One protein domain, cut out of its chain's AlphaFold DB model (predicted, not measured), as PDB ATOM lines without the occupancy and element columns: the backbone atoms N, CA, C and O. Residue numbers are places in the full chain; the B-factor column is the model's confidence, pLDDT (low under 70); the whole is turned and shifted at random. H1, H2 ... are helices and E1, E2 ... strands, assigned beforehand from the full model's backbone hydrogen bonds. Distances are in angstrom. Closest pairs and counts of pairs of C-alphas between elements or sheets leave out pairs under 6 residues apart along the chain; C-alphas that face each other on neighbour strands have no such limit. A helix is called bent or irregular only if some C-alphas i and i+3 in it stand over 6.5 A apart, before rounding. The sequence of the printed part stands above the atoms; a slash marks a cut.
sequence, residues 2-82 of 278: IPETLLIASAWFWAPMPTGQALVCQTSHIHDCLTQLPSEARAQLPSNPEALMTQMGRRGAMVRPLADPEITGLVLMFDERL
ATOM      1  N   ILE A   2     160.080 112.925 155.565       37.22
ATOM      2  CA  ILE A   2     158.894 113.259 154.780       37.22
ATOM      3  C   ILE A   2     158.448 111.918 154.181       37.22
ATOM      4  O   ILE A   2     159.268 111.260 153.547       37.22
ATOM      5  N   PRO A   3     157.229 111.426 154.448       37.34
ATOM      6  CA  PRO A   3     156.779 110.166 153.872       37.34
ATOM      7  C   PRO A   3     156.754 110.298 152.343       37.34
ATOM      8  O   PRO A   3     156.051 111.165 151.823       37.34
ATOM      9  N   GLU A   4     157.466 109.419 151.630       43.06
ATOM     10  CA  GLU A   4     157.525 109.353 150.153       43.06
ATOM     11  C   GLU A   4     156.136 109.256 149.488       43.06
ATOM     12  O   GLU A   4     155.966 109.532 148.306       43.06
ATOM     13  N   THR A   5     155.102 108.914 150.258       36.94
ATOM     14  CA  THR A   5     153.712 108.797 149.806       36.94
ATOM     15  C   THR A   5     152.883 110.083 149.928       36.94
ATOM     16  O   THR A   5     151.753 110.097 149.444       36.94
ATOM     17  N   LEU A   6     153.405 111.167 150.523       37.34
ATOM     18  CA  LEU A   6     152.665 112.433 150.692       37.34
ATOM     19  C   LEU A   6     153.127 113.584 149.778       37.34
ATOM     20  O   LEU A   6     152.431 114.592 149.688       37.34
ATOM     21  N   LEU A   7     154.251 113.438 149.070       45.09
ATOM     22  CA  LEU A   7     154.839 114.505 148.239       45.09
ATOM     23  C   LEU A   7     154.197 114.663 146.847       45.09
ATOM     24  O   LEU A   7     154.474 115.638 146.157       45.09
ATOM     25  N   ILE A   8     153.313 113.748 146.431       45.62
ATOM     26  CA  ILE A   8     152.745 113.732 145.066       45.62
ATOM     27  C   ILE A   8     151.425 114.535 144.960       45.62
ATOM     28  O   ILE A   8     150.919 114.752 143.862       45.62
ATOM     29  N   ALA A   9     150.860 115.033 146.069       51.25
ATOM     30  CA  ALA A   9     149.552 115.712 146.059       51.25
ATOM     31  C   ALA A   9     149.575 117.213 146.402       51.25
ATOM     32  O   ALA A   9     148.563 117.887 146.211       51.25
ATOM     33  N   SER A  10     150.685 117.757 146.906       61.44
ATOM     34  CA  SER A  10     150.760 119.168 147.293       61.44
ATOM     35  C   SER A  10     151.526 119.989 146.259       61.44
ATOM     36  O   SER A  10     152.697 119.744 145.986       61.44
ATOM     37  N   ALA A  11     150.863 121.017 145.732       86.31
ATOM     38  CA  ALA A  11     151.413 122.059 144.862       86.31
ATOM     39  C   ALA A  11     152.694 122.738 145.397       86.31
ATOM     40  O   ALA A  11     153.430 123.373 144.638       86.31
ATOM     41  N   TRP A  12     152.934 122.641 146.704       94.06
ATOM     42  CA  TRP A  12     154.045 123.251 147.414       94.06
ATOM     43  C   TRP A  12     154.260 122.584 148.776       94.06
ATOM     44  O   TRP A  12     153.366 121.899 149.276       94.06
ATOM     45  N   PHE A  13     155.425 122.800 149.387       96.19
ATOM     46  CA  PHE A  13     155.706 122.403 150.769       96.19
ATOM     47  C   PHE A  13     156.811 123.266 151.391       96.19
ATOM     48  O   PHE A  13     157.558 123.944 150.688       96.19
ATOM     49  N   TRP A  14     156.922 123.227 152.720       97.19
ATOM     50  CA  TRP A  14     158.012 123.859 153.464       97.19
ATOM     51  C   TRP A  14     159.131 122.851 153.722       97.19
ATOM     52  O   TRP A  14     158.921 121.856 154.418       97.19
ATOM     53  N   ALA A  15     160.313 123.104 153.167       96.69
ATOM     54  CA  ALA A  15     161.517 122.336 153.448       96.69
ATOM     55  C   ALA A  15     162.222 122.916 154.689       96.69
ATOM     56  O   ALA A  15     162.484 124.124 154.726       96.69
ATOM     57  N   PRO A  16     162.528 122.103 155.717       94.94
ATOM     58  CA  PRO A  16     163.301 122.569 156.861       94.94
ATOM     59  C   PRO A  16     164.729 122.924 156.433       94.94
ATOM     60  O   PRO A  16     165.354 122.176 155.686       94.94
ATOM     61  N   MET A  17     165.249 124.040 156.942       94.31
ATOM     62  CA  MET A  17     166.629 124.485 156.727       94.31
ATOM     63  C   MET A  17     167.351 124.606 158.077       94.31
ATOM     64  O   MET A  17     166.681 124.736 159.105       94.31
ATOM     65  N   PRO A  18     168.701 124.628 158.118       86.12
ATOM     66  CA  PRO A  18     169.441 124.862 159.365       86.12
ATOM     67  C   PRO A  18     169.010 126.149 160.085       86.12
ATOM     68  O   PRO A  18     168.949 126.208 161.311       86.12
ATOM     69  N   THR A  19     168.636 127.165 159.304       86.88
ATOM     70  CA  THR A  19     168.029 128.403 159.796       86.88
ATOM     71  C   THR A  19     166.771 128.713 158.996       86.88
ATOM     72  O   THR A  19     166.864 129.093 157.828       86.88
ATOM     73  N   GLY A  20     165.609 128.573 159.638       93.12
ATOM     74  CA  GLY A  20     164.306 128.846 159.033       93.12
ATOM     75  C   GLY A  20     163.786 127.703 158.159       93.12
ATOM     76  O   GLY A  20     164.074 126.528 158.398       93.12
ATOM     77  N   GLN A  21     162.982 128.050 157.159       97.12
ATOM     78  CA  GLN A  21     162.413 127.114 156.191       97.12
ATOM     79  C   GLN A  21     162.448 127.696 154.776       97.12
ATOM     80  O   GLN A  21     162.357 128.908 154.580       97.12
ATOM     81  N   ALA A  22     162.548 126.826 153.776       98.12
ATOM     82  CA  ALA A  22     162.427 127.194 152.373       98.12
ATOM     83  C   ALA A  22     161.049 126.792 151.838       98.12
ATOM     84  O   ALA A  22     160.607 125.661 152.041       98.12
ATOM     85  N   LEU A  23     160.374 127.699 151.133       98.31
ATOM     86  CA  LEU A  23     159.145 127.358 150.425       98.31
ATOM     87  C   LEU A  23     159.506 126.718 149.087       98.31
ATOM     88  O   LEU A  23     160.128 127.363 148.246       98.31
ATOM     89  N   VAL A  24     159.098 125.475 148.871       98.12
ATOM     90  CA  VAL A  24     159.275 124.770 147.601       98.12
ATOM     91  C   VAL A  24     157.954 124.807 146.844       98.12
ATOM     92  O   VAL A  24     156.945 124.304 147.334       98.12
ATOM     93  N   CYS A  25     157.950 125.393 145.649       97.00
ATOM     94  CA  CYS A  25     156.770 125.531 144.800       97.00
ATOM     95  C   CYS A  25     156.908 124.721 143.514       97.00
ATOM     96  O   CYS A  25     157.896 124.864 142.794       97.00
ATOM     97  N   GLN A  26     155.858 123.990 143.144       95.19
ATOM     98  CA  GLN A  26     155.686 123.549 141.762       95.19
ATOM     99  C   GLN A  26     155.268 124.741 140.903       95.19
ATOM    100  O   GLN A  26     154.329 125.471 141.235       95.19
ATOM    101  N   THR A  27     155.932 124.942 139.766       93.62
ATOM    102  CA  THR A  27     155.686 126.109 138.905       93.62
ATOM    103  C   THR A  27     154.265 126.166 138.352       93.62
ATOM    104  O   THR A  27     153.742 127.253 138.115       93.62
ATOM    105  N   SER A  28     153.610 125.013 138.194       92.75
ATOM    106  CA  SER A  28     152.201 124.902 137.787       92.75
ATOM    107  C   SER A  28     151.218 125.533 138.784       92.75
ATOM    108  O   SER A  28     150.098 125.856 138.403       92.75
ATOM    109  N   HIS A  29     151.647 125.766 140.027       93.56
ATOM    110  CA  HIS A  29     150.831 126.310 141.115       93.56
ATOM    111  C   HIS A  29     151.508 127.509 141.797       93.56
ATOM    112  O   HIS A  29     151.305 127.767 142.985       93.56
ATOM    113  N   ILE A  30     152.330 128.251 141.045       94.38
ATOM    114  CA  ILE A  30     153.120 129.384 141.550       94.38
ATOM    115  C   ILE A  30     152.258 130.413 142.299       94.38
ATOM    116  O   ILE A  30     152.671 130.909 143.343       94.38
ATOM    117  N   HIS A  31     151.049 130.706 141.808       94.31
ATOM    118  CA  HIS A  31     150.149 131.686 142.423       94.31
ATOM    119  C   HIS A  31     149.756 131.271 143.838       94.31
ATOM    120  O   HIS A  31     150.049 132.003 144.782       94.31
ATOM    121  N   ASP A  32     149.181 130.077 143.992       94.38
ATOM    122  CA  ASP A  32     148.744 129.558 145.291       94.38
ATOM    123  C   ASP A  32     149.924 129.359 146.242       94.38
ATOM    124  O   ASP A  32     149.831 129.699 147.421       94.38
ATOM    125  N   CYS A  33     151.058 128.880 145.730       96.12
ATOM    126  CA  CYS A  33     152.259 128.708 146.534       96.12
ATOM    127  C   CYS A  33     152.743 130.037 147.131       96.12
ATOM    128  O   CYS A  33     152.973 130.136 148.332       96.12
ATOM    129  N   LEU A  34     152.837 131.101 146.328       96.56
ATOM    130  CA  LEU A  34     153.343 132.390 146.809       96.56
ATOM    131  C   LEU A  34     152.425 133.062 147.838       96.56
ATOM    132  O   LEU A  34     152.893 133.938 148.564       96.56
ATOM    133  N   THR A  35     151.152 132.659 147.939       95.25
ATOM    134  CA  THR A  35     150.262 133.126 149.020       95.25
ATOM    135  C   THR A  35     150.648 132.589 150.397       95.25
ATOM    136  O   THR A  35     150.211 133.141 151.402       95.25
ATOM    137  N   GLN A  36     151.479 131.543 150.452       96.50
ATOM    138  CA  GLN A  36     151.967 130.969 151.705       96.50
ATOM    139  C   GLN A  36     153.097 131.790 152.327       96.50
ATOM    140  O   GLN A  36     153.388 131.635 153.511       96.50
ATOM    141  N   LEU A  37     153.744 132.659 151.546       97.00
ATOM    142  CA  LEU A  37     154.791 133.527 152.064       97.00
ATOM    143  C   LEU A  37     154.182 134.625 152.951       97.00
ATOM    144  O   LEU A  37     153.211 135.270 152.541       97.00
ATOM    145  N   PRO A  38     154.793 134.922 154.114       96.19
ATOM    146  CA  PRO A  38     154.507 136.142 154.858       96.19
ATOM    147  C   PRO A  38     154.632 137.376 153.961       96.19
ATOM    148  O   PRO A  38     155.428 137.403 153.020       96.19
ATOM    149  N   SER A  39     153.876 138.432 154.265       95.06
ATOM    150  CA  SER A  39     153.832 139.633 153.422       95.06
ATOM    151  C   SER A  39     155.204 140.282 153.214       95.06
ATOM    152  O   SER A  39     155.472 140.792 152.129       95.06
ATOM    153  N   GLU A  40     156.075 140.244 154.227       95.69
ATOM    154  CA  GLU A  40     157.428 140.812 154.163       95.69
ATOM    155  C   GLU A  40     158.331 140.011 153.216       95.69
ATOM    156  O   GLU A  40     158.920 140.583 152.297       95.69
ATOM    157  N   ALA A  41     158.363 138.684 153.357       96.25
ATOM    158  CA  ALA A  41     159.049 137.782 152.433       96.25
ATOM    159  C   ALA A  41     158.496 137.902 150.998       96.25
ATOM    160  O   ALA A  41     159.249 137.998 150.027       96.25
ATOM    161  N   ARG A  42     157.167 137.974 150.848       96.88
ATOM    162  CA  ARG A  42     156.493 138.104 149.547       96.88
ATOM    163  C   ARG A  42     156.837 139.410 148.831       96.88
ATOM    164  O   ARG A  42     156.900 139.407 147.598       96.88
ATOM    165  N   ALA A  43     157.048 140.501 149.568       96.62
ATOM    166  CA  ALA A  43     157.371 141.816 149.013       96.62
ATOM    167  C   ALA A  43     158.761 141.880 148.351       96.62
ATOM    168  O   ALA A  43     158.997 142.756 147.522       96.62
ATOM    169  N   GLN A  44     159.659 140.945 148.674       96.75
ATOM    170  CA  GLN A  44     160.998 140.846 148.074       96.75
ATOM    171  C   GLN A  44     160.981 140.186 146.685       96.75
ATOM    172  O   GLN A  44     161.949 140.269 145.932       96.75
ATOM    173  N   LEU A  45     159.877 139.524 146.336       97.12
ATOM    174  CA  LEU A  45     159.685 138.847 145.060       97.12
ATOM    175  C   LEU A  45     158.875 139.721 144.092       97.12
ATOM    176  O   LEU A  45     158.068 140.544 144.531       97.12
ATOM    177  N   PRO A  46     158.995 139.506 142.766       96.25
ATOM    178  CA  PRO A  46     158.156 140.187 141.789       96.25
ATOM    179  C   PRO A  46     156.667 140.099 142.144       96.25
ATOM    180  O   PRO A  46     156.151 139.037 142.501       96.25
ATOM    181  N   SER A  47     155.951 141.220 142.048       92.50
ATOM    182  CA  SER A  47     154.508 141.259 142.327       92.50
ATOM    183  C   SER A  47     153.725 140.344 141.384       92.50
ATOM    184  O   SER A  47     152.785 139.691 141.821       92.50
ATOM    185  N   ASN A  48     154.171 140.236 140.131       94.31
ATOM    186  CA  ASN A  48     153.645 139.321 139.128       94.31
ATOM    187  C   ASN A  48     154.418 137.979 139.138       94.31
ATOM    188  O   ASN A  48     155.591 137.983 138.743       94.31
ATOM    189  N   PRO A  49     153.819 136.846 139.557       93.56
ATOM    190  CA  PRO A  49     154.492 135.539 139.608       93.56
ATOM    191  C   PRO A  49     155.084 135.076 138.269       93.56
ATOM    192  O   PRO A  49     156.119 134.416 138.224       93.56
ATOM    193  N   GLU A  50     154.502 135.497 137.156       93.88
ATOM    194  CA  GLU A  50     154.943 135.203 135.795       93.88
ATOM    195  C   GLU A  50     156.343 135.769 135.505       93.88
ATOM    196  O   GLU A  50     157.080 135.237 134.669       93.88
ATOM    197  N   ALA A  51     156.763 136.817 136.222       95.88
ATOM    198  CA  ALA A  51     158.128 137.323 136.137       95.88
ATOM    199  C   ALA A  51     159.145 136.307 136.683       95.88
ATOM    200  O   ALA A  51     160.230 136.184 136.118       95.88
ATOM    201  N   LEU A  52     158.794 135.534 137.719       95.56
ATOM    202  CA  LEU A  52     159.644 134.447 138.219       95.56
ATOM    203  C   LEU A  52     159.746 133.317 137.192       95.56
ATOM    204  O   LEU A  52     160.841 132.825 136.934       95.56
ATOM    205  N   MET A  53     158.636 132.976 136.531       94.00
ATOM    206  CA  MET A  53     158.645 131.996 135.438       94.00
ATOM    207  C   MET A  53     159.504 132.447 134.256       94.00
ATOM    208  O   MET A  53     160.231 131.650 133.664       94.00
ATOM    209  N   THR A  54     159.464 133.740 133.939       94.12
ATOM    210  CA  THR A  54     160.304 134.334 132.893       94.12
ATOM    211  C   THR A  54     161.785 134.271 133.268       94.12
ATOM    212  O   THR A  54     162.609 133.915 132.430       94.12
ATOM    213  N   GLN A  55     162.127 134.568 134.526       94.62
ATOM    214  CA  GLN A  55     163.502 134.490 135.037       94.62
ATOM    215  C   GLN A  55     164.043 133.057 135.061       94.62
ATOM    216  O   GLN A  55     165.201 132.839 134.714       94.62
ATOM    217  N   MET A  56     163.204 132.082 135.418       94.06
ATOM    218  CA  MET A  56     163.549 130.659 135.357       94.06
ATOM    219  C   MET A  56     163.853 130.210 133.918       94.06
ATOM    220  O   MET A  56     164.681 129.327 133.685       94.06
ATOM    221  N   GLY A  57     163.219 130.837 132.922       93.06
ATOM    222  CA  GLY A  57     163.496 130.596 131.511       93.06
ATOM    223  C   GLY A  57     163.211 129.145 131.122       93.06
ATOM    224  O   GLY A  57     162.073 128.688 131.215       93.06
ATOM    225  N   ARG A  58     164.241 128.422 130.659       91.81
ATOM    226  CA  ARG A  58     164.169 126.988 130.298       91.81
ATOM    227  C   ARG A  58     164.675 126.046 131.393       91.81
ATOM    228  O   ARG A  58     164.680 124.841 131.173       91.81
ATOM    229  N   ARG A  59     165.111 126.576 132.538       92.56
ATOM    230  CA  ARG A  59     165.636 125.764 133.639       92.56
ATOM    231  C   ARG A  59     164.522 124.901 134.235       92.56
ATOM    232  O   ARG A  59     163.345 125.261 134.150       92.56
ATOM    233  N   GLY A  60     164.913 123.761 134.801       94.56
ATOM    234  CA  GLY A  60     164.016 122.858 135.522       94.56
ATOM    235  C   GLY A  60     163.849 123.212 137.001       94.56
ATOM    236  O   GLY A  60     162.843 122.842 137.597       94.56
ATOM    237  N   ALA A  61     164.764 124.006 137.562       97.31
ATOM    238  CA  ALA A  61     164.621 124.592 138.888       97.31
ATOM    239  C   ALA A  61     165.197 126.019 138.957       97.31
ATOM    240  O   ALA A  61     165.911 126.460 138.047       97.31
ATOM    241  N   MET A  62     164.809 126.768 139.989       97.19
ATOM    242  CA  MET A  62     165.382 128.072 140.326       97.19
ATOM    243  C   MET A  62     165.236 128.354 141.821       97.19
ATOM    244  O   MET A  62     164.133 128.288 142.361       97.19
ATOM    245  N   VAL A  63     166.315 128.809 142.444       97.62
ATOM    246  CA  VAL A  63     166.332 129.306 143.820       97.62
ATOM    247  C   VAL A  63     166.285 130.840 143.914       97.62
ATOM    248  O   VAL A  63     166.852 131.569 143.095       97.62
ATOM    249  N   ARG A  64     165.615 131.353 144.953       97.44
ATOM    250  CA  ARG A  64     165.632 132.759 145.382       97.44
ATOM    251  C   ARG A  64     165.824 132.851 146.899       97.44
ATOM    252  O   ARG A  64     164.867 132.602 147.634       97.44
ATOM    253  N   PRO A  65     167.019 133.235 147.378       96.56
ATOM    254  CA  PRO A  65     167.206 133.600 148.777       96.56
ATOM    255  C   PRO A  65     166.299 134.773 149.149       96.56
ATOM    256  O   PRO A  65     166.100 135.688 148.347       96.56
ATOM    257  N   LEU A  66     165.757 134.742 150.361       96.75
ATOM    258  CA  LEU A  66     164.948 135.823 150.920       96.75
ATOM    259  C   LEU A  66     165.645 136.347 152.169       96.75
ATOM    260  O   LEU A  66     166.270 135.576 152.884       96.75
ATOM    261  N   ALA A  67     165.552 137.645 152.434       94.19
ATOM    262  CA  ALA A  67     166.034 138.283 153.651       94.19
ATOM    263  C   ALA A  67     164.902 138.321 154.688       94.19
ATOM    264  O   ALA A  67     164.260 139.349 154.884       94.19
ATOM    265  N   ASP A  68     164.615 137.175 155.299       94.44
ATOM    266  CA  ASP A  68     163.579 137.000 156.325       94.44
ATOM    267  C   ASP A  68     164.125 136.133 157.488       94.44
ATOM    268  O   ASP A  68     164.934 135.233 157.241       94.44
ATOM    269  N   PRO A  69     163.796 136.397 158.765       91.00
ATOM    270  CA  PRO A  69     164.328 135.612 159.884       91.00
ATOM    271  C   PRO A  69     163.886 134.143 159.899       91.00
ATOM    272  O   PRO A  69     164.653 133.286 160.337       91.00
ATOM    273  N   GLU A  70     162.670 133.855 159.432       94.94
ATOM    274  CA  GLU A  70     162.056 132.524 159.483       94.94
ATOM    275  C   GLU A  70     162.021 131.856 158.105       94.94
ATOM    276  O   GLU A  70     162.035 130.627 158.017       94.94
ATOM    277  N   ILE A  71     162.032 132.644 157.026       97.12
ATOM    278  CA  ILE A  71     162.013 132.145 155.651       97.12
ATOM    279  C   ILE A  71     163.392 132.291 154.996       97.12
ATOM    280  O   ILE A  71     163.849 133.381 154.650       97.12
ATOM    281  N   THR A  72     164.056 131.161 154.769       96.88
ATOM    282  CA  THR A  72     165.378 131.090 154.133       96.88
ATOM    283  C   THR A  72     165.306 131.530 152.671       96.88
ATOM    284  O   THR A  72     166.168 132.268 152.189       96.88
ATOM    285  N   GLY A  73     164.270 131.085 151.957       97.88
ATOM    286  CA  GLY A  73     164.114 131.361 150.538       97.88
ATOM    287  C   GLY A  73     162.953 130.626 149.876       97.88
ATOM    288  O   GLY A  73     162.141 129.968 150.525       97.88
ATOM    289  N   LEU A  74     162.906 130.760 148.557       98.25
ATOM    290  CA  LEU A  74     161.948 130.138 147.653       98.25
ATOM    291  C   LEU A  74     162.702 129.242 146.663       98.25
ATOM    292  O   LEU A  74     163.653 129.696 146.029       98.25
ATOM    293  N   VAL A  75     162.242 128.009 146.483       98.38
ATOM    294  CA  VAL A  75     162.692 127.103 145.420       98.38
ATOM    295  C   VAL A  75     161.529 126.854 144.472       98.38
ATOM    296  O   VAL A  75     160.439 126.475 144.893       98.38
ATOM    297  N   LEU A  76     161.751 127.072 143.182       97.94
ATOM    298  CA  LEU A  76     160.802 126.746 142.126       97.94
ATOM    299  C   LEU A  76     161.237 125.468 141.433       97.94
ATOM    300  O   LEU A  76     162.366 125.385 140.955       97.94
ATOM    301  N   MET A  77     160.318 124.516 141.331       97.50
ATOM    302  CA  MET A  77     160.522 123.234 140.670       97.50
ATOM    303  C   MET A  77     159.568 123.106 139.485       97.50
ATOM    304  O   MET A  77     158.367 123.345 139.612       97.50
ATOM    305  N   PHE A  78     160.109 122.717 138.335       95.50
ATOM    306  CA  PHE A  78     159.348 122.365 137.142       95.50
ATOM    307  C   PHE A  78     159.714 120.933 136.754       95.50
ATOM    308  O   PHE A  78     160.610 120.713 135.937       95.50
ATOM    309  N   ASP A  79     159.006 119.968 137.341       91.25
ATOM    310  CA  ASP A  79     159.298 118.536 137.213       91.25
ATOM    311  C   ASP A  79     159.390 118.066 135.751       91.25
ATOM    312  O   ASP A  79     160.335 117.381 135.361       91.25
ATOM    313  N   GLU A  80     158.491 118.530 134.878       91.75
ATOM    314  CA  GLU A  80     158.483 118.131 133.466       91.75
ATOM    315  C   GLU A  80     159.706 118.620 132.670       91.75
ATOM    316  O   GLU A  80     159.940 118.152 131.554       91.75
ATOM    317  N   ARG A  81     160.490 119.560 133.215       94.38
ATOM    318  CA  ARG A  81     161.732 120.064 132.608       94.38
ATOM    319  C   ARG A  81     162.993 119.495 133.242       94.38
ATOM    320  O   ARG A  81     164.082 119.797 132.751       94.38
ATOM    321  N   LEU A  82     162.877 118.713 134.312       93.75
ATOM    322  CA  LEU A  82     164.036 118.094 134.934       93.75
ATOM    323  C   LEU A  82     164.591 116.993 134.023       93.75
ATOM    324  O   LEU A  82     163.856 116.071 133.649       93.75
TER     325      LEU A  82
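AT A GLANCE: This is residues 2 to 82 of the 278 residues of an uncharacterized protein of Shewanella insulae (UniProt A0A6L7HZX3). A twisted wall of four strands has helices H1 and H3 over one face, making two layers, with H3 towards its E3 edge, while H2 only grazes the sheet. Residues 3 to 9 stick out as a free tail. The 81 printed residues hold three named helices and four named strands, along the chain E1 E2 H1 H2 H3 E3 E4; the class is mixed. The sheet runs E1 E2 E4 E3 and is mixed. The whole is compact, radius of gyration of the C-alphas 12.3 A, and rounded, spanning 30 by 30 by 19 A.

IN THESE COORDINATES: E1, residues 12 to 16, begins at C-alpha 12 (154.045, 123.251, 147.414) and is 13.2 A long. E2 is residues 21 to 26, 16.3 A. H1 is residues 27 to 34, 10.4 A, irregular, with C-alphas 28 and 31 8.5 A apart. H2 is residues 39 to 43, 6.1 A. H3 is residues 49 to 56, 11.1 A. E3 is residues 61 to 65, 13.6 A. E4, residues 71 to 77, 17.5 A, ends at C-alpha 77 (160.522, 123.234, 140.670).

HOW THE PARTS SIT: Hairpin E1 and E2 is antiparallel, N 15 to O 22 2.8 A. E2 and E4 are parallel, N 25 to O 75 2.8 A. Hairpin E3 and E4 is antiparallel, N 64 to O 74 2.8 A. H1 is on the sheet at a height of 7.3 A, over E2 and only just not over E1, on which 2 of its C-alphas fall. It runs along the strands, at 22 degrees to E2 on the local plane. H1 and H3 touch, closest C-alphas His 31 and Pro 49, 6.5 A, at a steep tilt of 49 degrees, opposite ways. H2 grazes the sheet with residues 40 to 42. H2 and H3 are apart. In H2 and H3 every O i to N i+4 pair is within hydrogen-bond range; in H1, 2 of 4.

THE WHOLE: The farthest C-alphas, Thr 5 and Ser 47, are 33.3 A apart. The printed part has no cut, and its links between named elements are tight. Residues 2 to 10 have pLDDT under 70.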